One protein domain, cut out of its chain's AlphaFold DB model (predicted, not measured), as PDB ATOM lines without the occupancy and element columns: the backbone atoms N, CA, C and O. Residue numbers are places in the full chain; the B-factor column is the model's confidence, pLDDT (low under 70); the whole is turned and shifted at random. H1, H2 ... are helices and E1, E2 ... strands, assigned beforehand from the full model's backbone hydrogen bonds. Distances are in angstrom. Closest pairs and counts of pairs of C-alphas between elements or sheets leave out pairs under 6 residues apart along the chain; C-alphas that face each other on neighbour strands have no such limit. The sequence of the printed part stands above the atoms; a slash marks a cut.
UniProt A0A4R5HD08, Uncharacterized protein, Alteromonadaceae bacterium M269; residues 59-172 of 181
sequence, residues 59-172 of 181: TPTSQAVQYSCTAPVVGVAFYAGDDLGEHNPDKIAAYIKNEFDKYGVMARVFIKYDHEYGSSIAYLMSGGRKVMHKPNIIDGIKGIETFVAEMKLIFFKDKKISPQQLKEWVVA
ATOM      1  N   THR A  59     287.302 269.162 447.593       89.56
ATOM      2  CA  THR A  59     288.433 270.024 447.938       89.56
ATOM      3  C   THR A  59     288.064 271.493 447.703       89.56
ATOM      4  O   THR A  59     287.433 271.804 446.686       89.56
ATOM      5  N   PRO A  60     288.513 272.432 448.561       91.81
ATOM      6  CA  PRO A  60     288.239 273.855 448.357       91.81
ATOM      7  C   PRO A  60     288.698 274.367 446.997       91.81
ATOM      8  O   PRO A  60     288.007 275.157 446.364       91.81
ATOM      9  N   THR A  61     289.851 273.887 446.525       90.44
ATOM     10  CA  THR A  61     290.371 274.231 445.201       90.44
ATOM     11  C   THR A  61     289.422 273.785 444.098       90.44
ATOM     12  O   THR A  61     289.085 274.598 443.245       90.44
ATOM     13  N   SER A  62     288.950 272.535 444.100       86.31
ATOM     14  CA  SER A  62     288.032 272.055 443.059       86.31
ATOM     15  C   SER A  62     286.719 272.835 443.057       86.31
ATOM     16  O   SER A  62     286.271 273.284 442.002       86.31
ATOM     17  N   GLN A  63     286.158 273.097 444.239       91.75
ATOM     18  CA  GLN A  63     284.942 273.898 444.381       91.75
ATOM     19  C   GLN A  63     285.145 275.344 443.900       91.75
ATOM     20  O   GLN A  63     284.294 275.890 443.194       91.75
ATOM     21  N   ALA A  64     286.290 275.954 444.213       93.62
ATOM     22  CA  ALA A  64     286.650 277.289 443.749       93.62
ATOM     23  C   ALA A  64     286.855 277.341 442.225       93.62
ATOM     24  O   ALA A  64     286.329 278.242 441.567       93.62
ATOM     25  N   VAL A  65     287.548 276.353 441.646       90.81
ATOM     26  CA  VAL A  65     287.687 276.190 440.189       90.81
ATOM     27  C   VAL A  65     286.306 276.144 439.537       90.81
ATOM     28  O   VAL A  65     286.041 276.932 438.630       90.81
ATOM     29  N   GLN A  66     285.414 275.278 440.020       89.38
ATOM     30  CA  GLN A  66     284.074 275.109 439.454       89.38
ATOM     31  C   GLN A  66     283.226 276.370 439.586       89.38
ATOM     32  O   GLN A  66     282.647 276.829 438.603       89.38
ATOM     33  N   TYR A  67     283.195 276.986 440.768       92.69
ATOM     34  CA  TYR A  67     282.458 278.230 440.976       92.69
ATOM     35  C   TYR A  67     282.925 279.331 440.017       92.69
ATOM     36  O   TYR A  67     282.099 280.016 439.414       92.69
ATOM     37  N   SER A  68     284.238 279.441 439.800       93.38
ATOM     38  CA  SER A  68     284.826 280.431 438.892       93.38
ATOM     39  C   SER A  68     284.485 280.231 437.407       93.38
ATOM     40  O   SER A  68     284.817 281.087 436.590       93.38
ATOM     41  N   CYS A  69     283.843 279.115 437.047       90.50
ATOM     42  CA  CYS A  69     283.333 278.855 435.702       90.50
ATOM     43  C   CYS A  69     281.877 279.277 435.490       90.50
ATOM     44  O   CYS A  69     281.445 279.387 434.346       90.50
ATOM     45  N   THR A  70     281.129 279.544 436.563       90.00
ATOM     46  CA  THR A  70     279.678 279.791 436.481       90.00
ATOM     47  C   THR A  70     279.316 281.177 435.950       90.00
ATOM     48  O   THR A  70     278.235 281.371 435.403       90.00
ATOM     49  N   ALA A  71     280.209 282.147 436.127       88.88
ATOM     50  CA  ALA A  71     280.020 283.545 435.765       88.88
ATOM     51  C   ALA A  71     281.370 284.290 435.863       88.88
ATOM     52  O   ALA A  71     282.363 283.700 436.301       88.88
ATOM     53  N   PRO A  72     281.432 285.587 435.510       91.06
ATOM     54  CA  PRO A  72     282.535 286.491 435.863       91.06
ATOM     55  C   PRO A  72     282.667 286.729 437.381       91.06
ATOM     56  O   PRO A  72     282.520 287.841 437.881       91.06
ATOM     57  N   VAL A  73     282.942 285.660 438.125       95.00
ATOM     58  CA  VAL A  73     283.033 285.609 439.588       95.00
ATOM     59  C   VAL A  73     284.344 284.956 440.017       95.00
ATOM     60  O   VAL A  73     285.016 284.295 439.220       95.00
ATOM     61  N   VAL A  74     284.708 285.126 441.286       97.19
ATOM     62  CA  VAL A  74     285.949 284.577 441.845       97.19
ATOM     63  C   VAL A  74     285.649 283.411 442.776       97.19
ATOM     64  O   VAL A  74     284.909 283.540 443.754       97.19
ATOM     65  N   GLY A  75     286.252 282.264 442.482       97.19
ATOM     66  CA  GLY A  75     286.351 281.167 443.433       97.19
ATOM     67  C   GLY A  75     287.564 281.376 444.324       97.19
ATOM     68  O   GLY A  75     288.659 281.635 443.828       97.19
ATOM     69  N   VAL A  76     287.382 281.253 445.632       97.50
ATOM     70  CA  VAL A  76     288.464 281.374 446.606       97.50
ATOM     71  C   VAL A  76     288.602 280.053 447.345       97.50
ATOM     72  O   VAL A  76     287.662 279.607 447.998       97.50
ATOM     73  N   ALA A  77     289.776 279.439 447.254       96.50
ATOM     74  CA  ALA A  77     290.143 278.295 448.071       96.50
ATOM     75  C   ALA A  77     290.940 278.797 449.273       96.50
ATOM     76  O   ALA A  77     292.010 279.377 449.100       96.50
ATOM     77  N   PHE A  78     290.409 278.599 450.473       97.19
ATOM     78  CA  PHE A  78     291.042 278.993 451.723       97.19
ATOM     79  C   PHE A  78     291.359 277.741 452.541       97.19
ATOM     80  O   PHE A  78     290.463 277.001 452.942       97.19
ATOM     81  N   TYR A  79     292.640 277.497 452.771       95.81
ATOM     82  CA  TYR A  79     293.126 276.462 453.670       95.81
ATOM     83  C   TYR A  79     293.470 277.148 454.985       95.81
ATOM     84  O   TYR A  79     294.355 277.997 455.020       95.81
ATOM     85  N   ALA A  80     292.720 276.842 456.035       96.06
ATOM     86  CA  ALA A  80     292.875 277.414 457.361       96.06
ATOM     87  C   ALA A  80     293.688 276.447 458.223       96.06
ATOM     88  O   ALA A  80     293.225 275.343 458.499       96.06
ATOM     89  N   GLY A  81     294.898 276.848 458.600       94.94
ATOM     90  CA  GLY A  81     295.774 276.102 459.499       94.94
ATOM     91  C   GLY A  81     295.839 276.713 460.898       94.94
ATOM     92  O   GLY A  81     295.230 277.746 461.184       94.94
ATOM     93  N   ASP A  82     296.622 276.078 461.766       93.06
ATOM     94  CA  ASP A  82     296.775 276.478 463.174       93.06
ATOM     95  C   ASP A  82     297.473 277.839 463.350       93.06
ATOM     96  O   ASP A  82     297.356 278.492 464.387       93.06
ATOM     97  N   ASP A  83     298.174 278.307 462.318       93.56
ATOM     98  CA  ASP A  83     298.841 279.609 462.262       93.56
ATOM     99  C   ASP A  83     297.870 280.803 462.263       93.56
ATOM    100  O   ASP A  83     298.304 281.944 462.437       93.56
ATOM    101  N   LEU A  84     296.560 280.567 462.138       91.94
ATOM    102  CA  LEU A  84     295.534 281.584 462.390       91.94
ATOM    103  C   LEU A  84     295.375 281.920 463.878       91.94
ATOM    104  O   LEU A  84     294.789 282.956 464.202       91.94
ATOM    105  N   GLY A  85     295.861 281.069 464.785       91.25
ATOM    106  CA  GLY A  85     295.683 281.239 466.225       91.25
ATOM    107  C   GLY A  85     294.203 281.341 466.606       91.25
ATOM    108  O   GLY A  85     293.398 280.469 466.296       91.25
ATOM    109  N   GLU A  86     293.822 282.431 467.273       92.06
ATOM    110  CA  GLU A  86     292.441 282.654 467.732       92.06
ATOM    111  C   GLU A  86     291.500 283.188 466.634       92.06
ATOM    112  O   GLU A  86     290.303 283.401 466.866       92.06
ATOM    113  N   HIS A  87     292.011 283.446 465.426       94.12
ATOM    114  CA  HIS A  87     291.203 284.004 464.351       94.12
ATOM    115  C   HIS A  87     290.296 282.942 463.716       94.12
ATOM    116  O   HIS A  87     290.740 282.039 463.017       94.12
ATOM    117  N   ASN A  88     288.983 283.102 463.909       95.94
ATOM    118  CA  ASN A  88     287.973 282.215 463.333       95.94
ATOM    119  C   ASN A  88     288.010 282.236 461.777       95.94
ATOM    120  O   ASN A  88     287.831 283.313 461.188       95.94
ATOM    121  N   PRO A  89     288.159 281.073 461.106       96.88
ATOM    122  CA  PRO A  89     288.229 280.990 459.644       96.88
ATOM    123  C   PRO A  89     287.005 281.544 458.906       96.88
ATOM    124  O   PRO A  89     287.156 282.188 457.871       96.88
ATOM    125  N   ASP A  90     285.793 281.377 459.438       97.88
ATOM    126  CA  ASP A  90     284.568 281.892 458.814       97.88
ATOM    127  C   ASP A  90     284.540 283.422 458.803       97.88
ATOM    128  O   ASP A  90     284.105 284.041 457.828       97.88
ATOM    129  N   LYS A  91     285.052 284.058 459.864       97.56
ATOM    130  CA  LYS A  91     285.182 285.523 459.917       97.56
ATOM    131  C   LYS A  91     286.195 286.026 458.894       97.56
ATOM    132  O   LYS A  91     285.945 287.043 458.248       97.56
ATOM    133  N   ILE A  92     287.307 285.312 458.721       96.62
ATOM    134  CA  ILE A  92     288.310 285.622 457.694       96.62
ATOM    135  C   ILE A  92     287.699 285.456 456.298       96.62
ATOM    136  O   ILE A  92     287.829 286.347 455.463       96.62
ATOM    137  N   ALA A  93     286.973 284.367 456.048       97.81
ATOM    138  CA  ALA A  93     286.293 284.133 454.778       97.81
ATOM    139  C   ALA A  93     285.256 285.221 454.459       97.81
ATOM    140  O   ALA A  93     285.200 285.714 453.329       97.81
ATOM    141  N   ALA A  94     284.472 285.647 455.453       97.88
ATOM    142  CA  ALA A  94     283.542 286.761 455.308       97.88
ATOM    143  C   ALA A  94     284.272 288.075 454.992       97.88
ATOM    144  O   ALA A  94     283.842 288.819 454.112       97.88
ATOM    145  N   TYR A  95     285.398 288.337 455.660       97.44
ATOM    146  CA  TYR A  95     286.239 289.496 455.374       97.44
ATOM    147  C   TYR A  95     286.761 289.468 453.931       97.44
ATOM    148  O   TYR A  95     286.572 290.437 453.202       97.44
ATOM    149  N   ILE A  96     287.329 288.345 453.481       97.38
ATOM    150  CA  ILE A  96     287.823 288.171 452.105       97.38
ATOM    151  C   ILE A  96     286.713 288.440 451.090       97.38
ATOM    152  O   ILE A  96     286.923 289.175 450.127       97.38
ATOM    153  N   LYS A  97     285.517 287.882 451.306       97.44
ATOM    154  CA  LYS A  97     284.367 288.130 450.430       97.44
ATOM    155  C   LYS A  97     284.025 289.622 450.364       97.44
ATOM    156  O   LYS A  97     283.869 290.158 449.271       97.44
ATOM    157  N   ASN A  98     283.968 290.292 451.514       96.62
ATOM    158  CA  ASN A  98     283.681 291.723 451.578       96.62
ATOM    159  C   ASN A  98     284.751 292.561 450.862       96.62
ATOM    160  O   ASN A  98     284.412 293.576 450.259       96.62
ATOM    161  N   GLU A  99     286.023 292.151 450.894       96.94
ATOM    162  CA  GLU A  99     287.072 292.827 450.125       96.94
ATOM    163  C   GLU A  99     286.825 292.732 448.616       96.94
ATOM    164  O   GLU A  99     286.925 293.745 447.931       96.94
ATOM    165  N   PHE A 100     286.432 291.571 448.086       97.00
ATOM    166  CA  PHE A 100     286.044 291.458 446.672       97.00
ATOM    167  C   PHE A 100     284.814 292.314 446.334       97.00
ATOM    168  O   PHE A 100     284.796 292.990 445.297       97.00
ATOM    169  N   ASP A 101     283.823 292.344 447.229       95.62
ATOM    170  CA  ASP A 101     282.582 293.090 447.021       95.62
ATOM    171  C   ASP A 101     282.829 294.603 446.871       95.62
ATOM    172  O   ASP A 101     282.170 295.249 446.045       95.62
ATOM    173  N   LYS A 102     283.813 295.165 447.594       95.00
ATOM    174  CA  LYS A 102     284.233 296.580 447.467       95.00
ATOM    175  C   LYS A 102     284.676 296.945 446.053       95.00
ATOM    176  O   LYS A 102     284.499 298.088 445.643       95.00
ATOM    177  N   TYR A 103     285.233 295.984 445.318       94.88
ATOM    178  CA  TYR A 103     285.700 296.168 443.946       94.88
ATOM    179  C   TYR A 103     284.679 295.697 442.905       94.88
ATOM    180  O   TYR A 103     285.024 295.502 441.736       94.88
ATOM    181  N   GLY A 104     283.426 295.496 443.311       93.62
ATOM    182  CA  GLY A 104     282.346 295.131 442.408       93.62
ATOM    183  C   GLY A 104     282.397 293.688 441.913       93.62
ATOM    184  O   GLY A 104     281.729 293.372 440.932       93.62
ATOM    185  N   VAL A 105     283.162 292.808 442.561       95.31
ATOM    186  CA  VAL A 105     283.331 291.411 442.142       95.31
ATOM    187  C   VAL A 105     282.689 290.480 443.156       95.31
ATOM    188  O   VAL A 105     283.000 290.537 444.337       95.31
ATOM    189  N   MET A 106     281.824 289.578 442.690       96.19
ATOM    190  CA  MET A 106     281.302 288.516 443.549       96.19
ATOM    191  C   MET A 106     282.366 287.440 443.767       96.19
ATOM    192  O   MET A 106     282.908 286.885 442.807       96.19
ATOM    193  N   ALA A 107     282.591 287.083 445.027       97.62
ATOM    194  CA  ALA A 107     283.451 285.971 445.405       97.62
ATOM    195  C   ALA A 107     282.713 284.936 446.263       97.62
ATOM    196  O   ALA A 107     281.795 285.260 447.026       97.62
ATOM    197  N   ARG A 108     283.148 283.678 446.161       97.88
ATOM    198  CA  ARG A 108     282.753 282.605 447.077       97.88
ATOM    199  C   ARG A 108     283.991 281.942 447.653       97.88
ATOM    200  O   ARG A 108     284.861 281.506 446.905       97.88
ATOM    201  N   VAL A 109     284.036 281.864 448.980       97.75
ATOM    202  CA  VAL A 109     285.130 281.240 449.725       97.75
ATOM    203  C   VAL A 109     284.735 279.826 450.119       97.75
ATOM    204  O   VAL A 109     283.662 279.609 450.681       97.75
ATOM    205  N   PHE A 110     285.609 278.877 449.808       97.12
ATOM    206  CA  PHE A 110     285.523 277.481 450.206       97.12
ATOM    207  C   PHE A 110     286.653 277.213 451.189       97.12
ATOM    208  O   PHE A 110     287.806 277.530 450.894       97.12
ATOM    209  N   ILE A 111     286.319 276.684 452.362       96.94
ATOM    210  CA  ILE A 111     287.254 276.573 453.481       96.94
ATOM    211  C   ILE A 111     287.606 275.104 453.701       96.94
ATOM    212  O   ILE A 111     286.718 274.259 453.814       96.94
ATOM    213  N   LYS A 112     288.900 274.803 453.798       95.88
ATOM    214  CA  LYS A 112     289.399 273.597 454.461       95.88
ATOM    215  C   LYS A 112     289.881 273.999 455.846       95.88
ATOM    216  O   LYS A 112     290.856 274.733 455.951       95.88
ATOM    217  N   TYR A 113     289.195 273.509 456.869       95.31
ATOM    218  CA  TYR A 113     289.624 273.643 458.258       95.31
ATOM    219  C   TYR A 113     290.774 272.677 458.562       95.31
ATOM    220  O   TYR A 113     290.925 271.658 457.870       95.31
ATOM    221  N   ASP A 114     291.539 273.016 459.597       92.31
ATOM    222  CA  ASP A 114     292.598 272.200 460.195       92.31
ATOM    223  C   ASP A 114     293.641 271.732 459.163       92.31
ATOM    224  O   ASP A 114     293.951 270.547 459.028       92.31
ATOM    225  N   HIS A 115     294.134 272.661 458.341       92.31
ATOM    226  CA  HIS A 115     295.141 272.370 457.328       92.31
ATOM    227  C   HIS A 115     296.533 272.199 457.956       92.31
ATOM    228  O   HIS A 115     297.106 273.141 458.502       92.31
ATOM    229  N   GLU A 116     297.097 270.999 457.801       89.25
ATOM    230  CA  GLU A 116     298.323 270.537 458.474       89.25
ATOM    231  C   GLU A 116     299.574 271.386 458.194       89.25
ATOM    232  O   GLU A 116     300.513 271.389 458.986       89.25
ATOM    233  N   TYR A 117     299.606 272.113 457.075       88.69
ATOM    234  CA  TYR A 117     300.783 272.864 456.621       88.69
ATOM    235  C   TYR A 117     300.664 274.380 456.815       88.69
ATOM    236  O   TYR A 117     301.423 275.140 456.211       88.69
ATOM    237  N   GLY A 118     299.710 274.826 457.634       91.31
ATOM    238  CA  GLY A 118     299.433 276.245 457.853       91.31
ATOM    239  C   GLY A 118     298.488 276.838 456.811       91.31
ATOM    240  O   GLY A 118     297.972 276.144 455.928       91.31
ATOM    241  N   SER A 119     298.224 278.132 456.933       94.31
ATOM    242  CA  SER A 119     297.160 278.792 456.198       94.31
ATOM    243  C   SER A 119     297.607 279.264 454.833       94.31
ATOM    244  O   SER A 119     298.636 279.911 454.674       94.31
ATOM    245  N   SER A 120     296.781 279.018 453.825       94.81
ATOM    246  CA  SER A 120     297.039 279.487 452.472       94.81
ATOM    247  C   SER A 120     295.749 279.851 451.764       94.81
ATOM    248  O   SER A 120     294.647 279.443 452.141       94.81
ATOM    249  N   ILE A 121     295.883 280.660 450.721       95.88
ATOM    250  CA  ILE A 121     294.739 281.118 449.953       95.88
ATOM    251  C   ILE A 121     295.054 281.146 448.468       95.88
ATOM    252  O   ILE A 121     296.145 281.538 448.049       95.88
ATOM    253  N   ALA A 122     294.079 280.732 447.665       95.44
ATOM    254  CA  ALA A 122     294.134 280.824 446.219       95.44
ATOM    255  C   ALA A 122     292.875 281.491 445.661       95.44
ATOM    256  O   ALA A 122     291.755 281.132 446.025       95.44
ATOM    257  N   TYR A 123     293.068 282.436 444.744       95.94
ATOM    258  CA  TYR A 123     292.010 283.072 443.959       95.94
ATOM    259  C   TYR A 123     292.003 282.499 442.556       95.94
ATOM    260  O   TYR A 123     293.056 282.403 441.919       95.94
ATOM    261  N   LEU A 124     290.820 282.137 442.074       94.06
ATOM    262  CA  LEU A 124     290.631 281.492 440.788       94.06
ATOM    263  C   LEU A 124     289.538 282.211 440.000       94.06
ATOM    264  O   LEU A 124     288.447 282.466 440.515       94.06
ATOM    265  N   MET A 125     289.830 282.500 438.733       92.81
ATOM    266  CA  MET A 125     288.847 282.963 437.750       92.81
ATOM    267  C   MET A 125     288.850 282.052 436.519       92.81
ATOM    268  O   MET A 125     289.891 281.493 436.152       92.81
ATOM    269  N   SER A 126     287.692 281.928 435.868       87.56
ATOM    270  CA  SER A 126     287.517 281.202 434.604       87.56
ATOM    271  C   SER A 126     288.114 279.792 434.632       87.56
ATOM    272  O   SER A 126     288.887 279.413 433.750       87.56
ATOM    273  N   GLY A 127     287.816 279.030 435.685       82.75
ATOM    274  CA  GLY A 127     288.301 277.662 435.852       82.75
ATOM    275  C   GLY A 127     289.766 277.563 436.264       82.75
ATOM    276  O   GLY A 127     290.429 276.576 435.955       82.75
ATOM    277  N   GLY A 128     290.313 278.603 436.893       80.88
ATOM    278  CA  GLY A 128     291.734 278.668 437.230       80.88
ATOM    279  C   GLY A 128     292.635 278.963 436.031       80.88
ATOM    280  O   GLY A 128     293.806 278.612 436.067       80.88
ATOM    281  N   ARG A 129     292.120 279.606 434.969       82.75
ATOM    282  CA  ARG A 129     292.972 280.170 433.899       82.75
ATOM    283  C   ARG A 129     293.912 281.248 434.441       82.75
ATOM    284  O   ARG A 129     294.987 281.472 433.903       82.75
ATOM    285  N   LYS A 130     293.467 281.954 435.473       88.00
ATOM    286  CA  LYS A 130     294.324 282.793 436.297       88.00
ATOM    287  C   LYS A 130     294.190 282.292 437.723       88.00
ATOM    288  O   LYS A 130     293.075 282.185 438.242       88.00
ATOM    289  N   VAL A 131     295.339 282.009 438.324       89.62
ATOM    290  CA  VAL A 131     295.468 281.634 439.725       89.62
ATOM    291  C   VAL A 131     296.367 282.654 440.408       89.62
ATOM    292  O   VAL A 131     297.425 283.018 439.894       89.62
ATOM    293  N   MET A 132     295.953 283.127 441.577       92.12
ATOM    294  CA  MET A 132     296.847 283.808 442.507       92.12
ATOM    295  C   MET A 132     296.867 283.002 443.793       92.12
ATOM    296  O   MET A 132     295.875 282.982 444.509       92.12
ATOM    297  N   HIS A 133     297.989 282.346 444.068       92.25
ATOM    298  CA  HIS A 133     298.209 281.600 445.300       92.25
ATOM    299  C   HIS A 133     299.138 282.387 446.227       92.25
ATOM    300  O   HIS A 133     300.165 282.914 445.782       92.25
ATOM    301  N   LYS A 134     298.779 282.473 447.508       90.38
ATOM    302  CA  LYS A 134     299.582 283.107 448.553       90.38
ATOM    303  C   LYS A 134     299.707 282.159 449.752       90.38
ATOM    304  O   LYS A 134     298.680 281.710 450.263       90.38
ATOM    305  N   PRO A 135     300.936 281.902 450.239       86.31
ATOM    306  CA  PRO A 135     301.177 281.056 451.410       86.31
ATOM    307  C   PRO A 135     300.856 281.764 452.738       86.31
ATOM    308  O   PRO A 135     301.140 281.229 453.795       86.31
ATOM    309  N   ASN A 136     300.337 282.994 452.693       88.56
ATOM    310  CA  ASN A 136     299.932 283.763 453.861       88.56
ATOM    311  C   ASN A 136     298.658 284.550 453.526       88.56
ATOM    312  O   ASN A 136     298.556 285.175 452.465       88.56
ATOM    313  N   ILE A 137     297.701 284.545 454.452       91.50
ATOM    314  CA  ILE A 137     296.392 285.193 454.312       91.50
ATOM    315  C   ILE A 137     296.491 286.716 454.192       91.50
ATOM    316  O   ILE A 137     295.767 287.306 453.394       91.50
ATOM    317  N   ILE A 138     297.402 287.366 454.918       91.75
ATOM    318  CA  ILE A 138     297.595 288.824 454.866       91.75
ATOM    319  C   ILE A 138     298.032 289.252 453.464       91.75
ATOM    320  O   ILE A 138     297.482 290.200 452.899       91.75
ATOM    321  N   ASP A 139     298.996 288.542 452.879       92.31
ATOM    322  CA  ASP A 139     299.458 288.815 451.516       92.31
ATOM    323  C   ASP A 139     298.402 288.444 450.475       92.31
ATOM    324  O   ASP A 139     298.286 289.110 449.444       92.31
ATOM    325  N   GLY A 140     297.601 287.417 450.766       91.56
ATOM    326  CA  GLY A 140     296.366 287.121 450.053       91.56
ATOM    327  C   GLY A 140     295.455 288.337 449.987       91.56
ATOM    328  O   GLY A 140     295.121 288.796 448.893       91.56
ATOM    329  N   ILE A 141     295.055 288.870 451.137       94.12
ATOM    330  CA  ILE A 141     294.118 289.993 451.247       94.12
ATOM    331  C   ILE A 141     294.650 291.222 450.503       94.12
ATOM    332  O   ILE A 141     293.927 291.817 449.706       94.12
ATOM    333  N   LYS A 142     295.933 291.559 450.685       94.62
ATOM    334  CA  LYS A 142     296.580 292.677 449.973       94.62
ATOM    335  C   LYS A 142     296.573 292.507 448.448       94.62
ATOM    336  O   LYS A 142     296.606 293.497 447.728       94.62
ATOM    337  N   GLY A 143     296.540 291.270 447.954       94.56
ATOM    338  CA  GLY A 143     296.532 290.956 446.525       94.56
ATOM    339  C   GLY A 143     295.162 291.037 445.843       94.56
ATOM    340  O   GLY A 143     295.113 290.945 444.616       94.56
ATOM    341  N   ILE A 144     294.063 291.205 446.592       96.12
ATOM    342  CA  ILE A 144     292.692 291.162 446.046       96.12
ATOM    343  C   ILE A 144     292.472 292.248 444.993       96.12
ATOM    344  O   ILE A 144     292.001 291.946 443.899       96.12
ATOM    345  N   GLU A 145     292.857 293.493 445.279       95.19
ATOM    346  CA  GLU A 145     292.678 294.607 444.343       95.19
ATOM    347  C   GLU A 145     293.396 294.356 443.015       95.19
ATOM    348  O   GLU A 145     292.803 294.482 441.941       95.19
ATOM    349  N   THR A 146     294.661 293.933 443.086       95.12
ATOM    350  CA  THR A 146     295.460 293.606 441.902       95.12
ATOM    351  C   THR A 146     294.836 292.457 441.119       95.12
ATOM    352  O   THR A 146     294.706 292.549 439.899       95.12
ATOM    353  N   PHE A 147     294.393 291.397 441.802       95.81
ATOM    354  CA  PHE A 147     293.728 290.270 441.151       95.81
ATOM    355  C   PHE A 147     292.438 290.698 440.441       95.81
ATOM    356  O   PHE A 147     292.208 290.314 439.295       95.81
ATOM    357  N   VAL A 148     291.617 291.530 441.085       95.38
ATOM    358  CA  VAL A 148     290.376 292.053 440.500       95.38
ATOM    359  C   VAL A 148     290.660 292.940 439.287       95.38
ATOM    360  O   VAL A 148     289.980 292.815 438.265       95.38
ATOM    361  N   ALA A 149     291.665 293.813 439.359       94.38
ATOM    362  CA  ALA A 149     292.061 294.648 438.229       94.38
ATOM    363  C   ALA A 149     292.496 293.793 437.027       94.38
ATOM    364  O   ALA A 149     292.022 294.006 435.908       94.38
ATOM    365  N   GLU A 150     293.333 292.778 437.256       94.19
ATOM    366  CA  GLU A 150     293.752 291.840 436.211       94.19
ATOM    367  C   GLU A 150     292.575 291.047 435.636       94.19
ATOM    368  O   GLU A 150     292.465 290.915 434.416       94.19
ATOM    369  N   MET A 151     291.667 290.564 436.485       94.19
ATOM    370  CA  MET A 151     290.465 289.846 436.063       94.19
ATOM    371  C   MET A 151     289.635 290.683 435.088       94.19
ATOM    372  O   MET A 151     289.331 290.221 433.986       94.19
ATOM    373  N   LYS A 152     289.312 291.930 435.449       93.94
ATOM    374  CA  LYS A 152     288.534 292.844 434.594       93.94
ATOM    375  C   LYS A 152     289.211 293.060 433.238       93.94
ATOM    376  O   LYS A 152     288.549 293.008 432.201       93.94
ATOM    377  N   LEU A 153     290.534 293.239 433.235       92.75
ATOM    378  CA  LEU A 153     291.321 293.389 432.008       92.75
ATOM    379  C   LEU A 153     291.309 292.125 431.142       92.75
ATOM    380  O   LEU A 153     291.224 292.238 429.920       92.75
ATOM    381  N   ILE A 154     291.366 290.935 431.744       91.06
ATOM    382  CA  ILE A 154     291.279 289.660 431.020       91.06
ATOM    383  C   ILE A 154     289.906 289.527 430.353       91.06
ATOM    384  O   ILE A 154     289.850 289.322 429.142       91.06
ATOM    385  N   PHE A 155     288.808 289.729 431.093       90.19
ATOM    386  CA  PHE A 155     287.452 289.667 430.526       90.19
ATOM    387  C   PHE A 155     287.257 290.670 429.380       90.19
ATOM    388  O   PHE A 155     286.651 290.335 428.359       90.19
ATOM    389  N   PHE A 156     287.806 291.881 429.507       92.06
ATOM    390  CA  PHE A 156     287.763 292.879 428.440       92.06
ATOM    391  C   PHE A 156     288.594 292.467 427.217       92.06
ATOM    392  O   PHE A 156     288.103 292.500 426.088       92.06
ATOM    393  N   LYS A 157     289.842 292.027 427.424       91.44
ATOM    394  CA  LYS A 157     290.744 291.582 426.350       91.44
ATOM    395  C   LYS A 157     290.170 290.395 425.577       91.44
ATOM    396  O   LYS A 157     290.304 290.336 424.356       91.44
ATOM    397  N   ASP A 158     289.504 289.486 426.277       86.25
ATOM    398  CA  ASP A 158     288.844 288.323 425.685       86.25
ATOM    399  C   ASP A 158     287.496 288.665 425.025       86.25
ATOM    400  O   ASP A 158     286.801 287.765 424.553       86.25
ATOM    401  N   LYS A 159     287.123 289.953 424.980       87.56
ATOM    402  CA  LYS A 159     285.860 290.468 424.427       87.56
ATOM    403  C   LYS A 159     284.610 289.876 425.085       87.56
ATOM    404  O   LYS A 159     283.555 289.833 424.463       87.56
ATOM    405  N   LYS A 160     284.727 289.430 426.338       86.75
ATOM    406  CA  LYS A 160     283.605 288.920 427.138       86.75
ATOM    407  C   LYS A 160     282.764 290.031 427.740       86.75
ATOM    408  O   LYS A 160     281.593 289.814 428.011       86.75
ATOM    409  N   ILE A 161     283.365 291.201 427.929       90.69
ATOM    410  CA  ILE A 161     282.680 292.428 428.323       90.69
ATOM    411  C   ILE A 161     283.039 293.548 427.343       90.69
ATOM    412  O   ILE A 161     284.156 293.618 426.822       90.69
ATOM    413  N   SER A 162     282.084 294.434 427.095       92.44
ATOM    414  CA  SER A 162     282.238 295.636 426.278       92.44
ATOM    415  C   SER A 162     283.024 296.736 427.013       92.44
ATOM    416  O   SER A 162     283.137 296.710 428.243       92.44
ATOM    417  N   PRO A 163     283.524 297.766 426.299       93.69
ATOM    418  CA  PRO A 163     284.136 298.933 426.942       93.69
ATOM    419  C   PRO A 163     283.214 299.627 427.957       93.69
ATOM    420  O   PRO A 163     283.682 300.107 428.988       93.69
ATOM    421  N   GLN A 164     281.906 299.662 427.682       93.50
ATOM    422  CA  GLN A 164     280.920 300.281 428.567       93.50
ATOM    423  C   GLN A 164     280.753 299.478 429.864       93.50
ATOM    424  O   GLN A 164     280.824 300.048 430.950       93.50
ATOM    425  N   GLN A 165     280.651 298.152 429.763       92.50
ATOM    426  CA  GLN A 165     280.587 297.270 430.931       92.50
ATOM    427  C   GLN A 165     281.873 297.313 431.758       92.50
ATOM    428  O   GLN A 165     281.812 297.311 432.983       92.50
ATOM    429  N   LEU A 166     283.047 297.416 431.122       93.00
ATOM    430  CA  LEU A 166     284.300 297.620 431.852       93.00
ATOM    431  C   LEU A 166     284.261 298.924 432.661       93.00
ATOM    432  O   LEU A 166     284.643 298.930 433.831       93.00
ATOM    433  N   LYS A 167     283.785 300.021 432.057       92.81
ATOM    434  CA  LYS A 167     283.668 301.321 432.729       92.81
ATOM    435  C   LYS A 167     282.756 301.238 433.954       92.81
ATOM    436  O   LYS A 167     283.126 301.742 435.009       92.81
ATOM    437  N   GLU A 168     281.607 300.583 433.822       92.19
ATOM    438  CA  GLU A 168     280.665 300.348 434.924       92.19
ATOM    439  C   GLU A 168     281.283 299.477 436.019       92.19
ATOM    440  O   GLU A 168     281.208 299.808 437.202       92.19
ATOM    441  N   TRP A 169     281.977 298.406 435.634       91.56
ATOM    442  CA  TRP A 169     282.552 297.469 436.588       91.56
ATOM    443  C   TRP A 169     283.726 298.055 437.375       91.56
ATOM    444  O   TRP A 169     283.926 297.716 438.541       91.56
ATOM    445  N   VAL A 170     284.518 298.945 436.775       91.12
ATOM    446  CA  VAL A 170     285.642 299.615 437.452       91.12
ATOM    447  C   VAL A 170     285.165 300.572 438.546       91.12
ATOM    448  O   VAL A 170     285.813 300.649 439.584       91.12
ATOM    449  N   VAL A 171     284.039 301.262 438.348       91.62
ATOM    450  CA  VAL A 171     283.501 302.226 439.332       91.62
ATOM    451  C   VAL A 171     282.508 301.606 440.317       91.62
ATOM    452  O   VAL A 171     282.024 302.289 441.219       91.62
ATOM    453  N   ALA A 172     282.171 300.328 440.145       88.31
ATOM    454  CA  ALA A 172     281.207 299.644 440.989       88.31
ATOM    455  C   ALA A 172     281.722 299.485 442.424       88.31
ATOM    456  O   ALA A 172     282.777 298.906 442.666       88.31
TER     457      ALA A 172
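AT A GLANCE: This is residues 59 to 172 of the 181 residues of an uncharacterized protein of Alteromonadaceae bacterium M269 (UniProt A0A4R5HD08). A twisted sheet of four strands lies between helices in three layers: H1 covers one face, and H2, H3 and H4 cover the other. At one end of the long axis, H5 folds back beside H4, off the sheet. The 114 printed residues include five named helices and four named strands, in the order H1 E1 H2 E2 E3 E4 H3 H4 H5; the sheet, E2 E1 E3 E4, is mixed, and so is the class. The whole is compact, with a radius of gyration of the C-alphas of 14.1 A, yet elongated, spanning 45 by 24 by 18 A.

HOW THE PARTS SIT: Inner strand E1, residues 74 to 79, is parallel to edge strand E2, residues 107 to 112, with N 76 and O 108 2.8 A apart, within hydrogen-bond range. E1 is antiparallel to E3, residues 120 to 125, with N 77 and O 122 at 2.9 A. E3 and E4, residues 130 to 134, form an antiparallel hairpin, with N 123 and O 132 at 2.9 A. H1, residues 60 to 67, is on the sheet at a height of 6.9 A; its closest C-alphas to E1 are those of Ala 64 and Gly 75, 3.9 A. On the opposite face is H2, residues 89 to 102, at 8.7 A; E1, H2 and E2 make a strand-helix-strand unit, two parallel strands joined through a helix, with a right-handed crossover. H3, residues 137 to 142, and H4, residues 144 to 157, are on the same face as H2. H4 touches H2 at a steep tilt of 48 degrees, with its residues 144 to 148 alone; the closest C-alphas are those of Phe 100 and Ile 144, 6.7 A. H5, residues 163 to 171, forms a helical hairpin with H4, at a shallow tilt of 9 degrees; the closest C-alphas are those of Phe 156 and Leu 166, 6.8 A. Every O i to N i+4 pair is within hydrogen-bond range in H1, H2, H3, H4 and H5.

IN THESE COORDINATES: H1 begins at C-alpha 60 (288.239, 273.855, 448.357) and H5 ends at C-alpha 171 (283.501, 302.226, 439.332). From first to last C-alpha, H2 is 20.2 A, H4 19.8 A and E3 17.2 A.

THE WHOLE: The two C-alphas farthest apart, those of Glu 116 and Gln 164, are 45.6 A apart. The printed part has no cut and no long link, and no printed residue is under 70 in pLDDT.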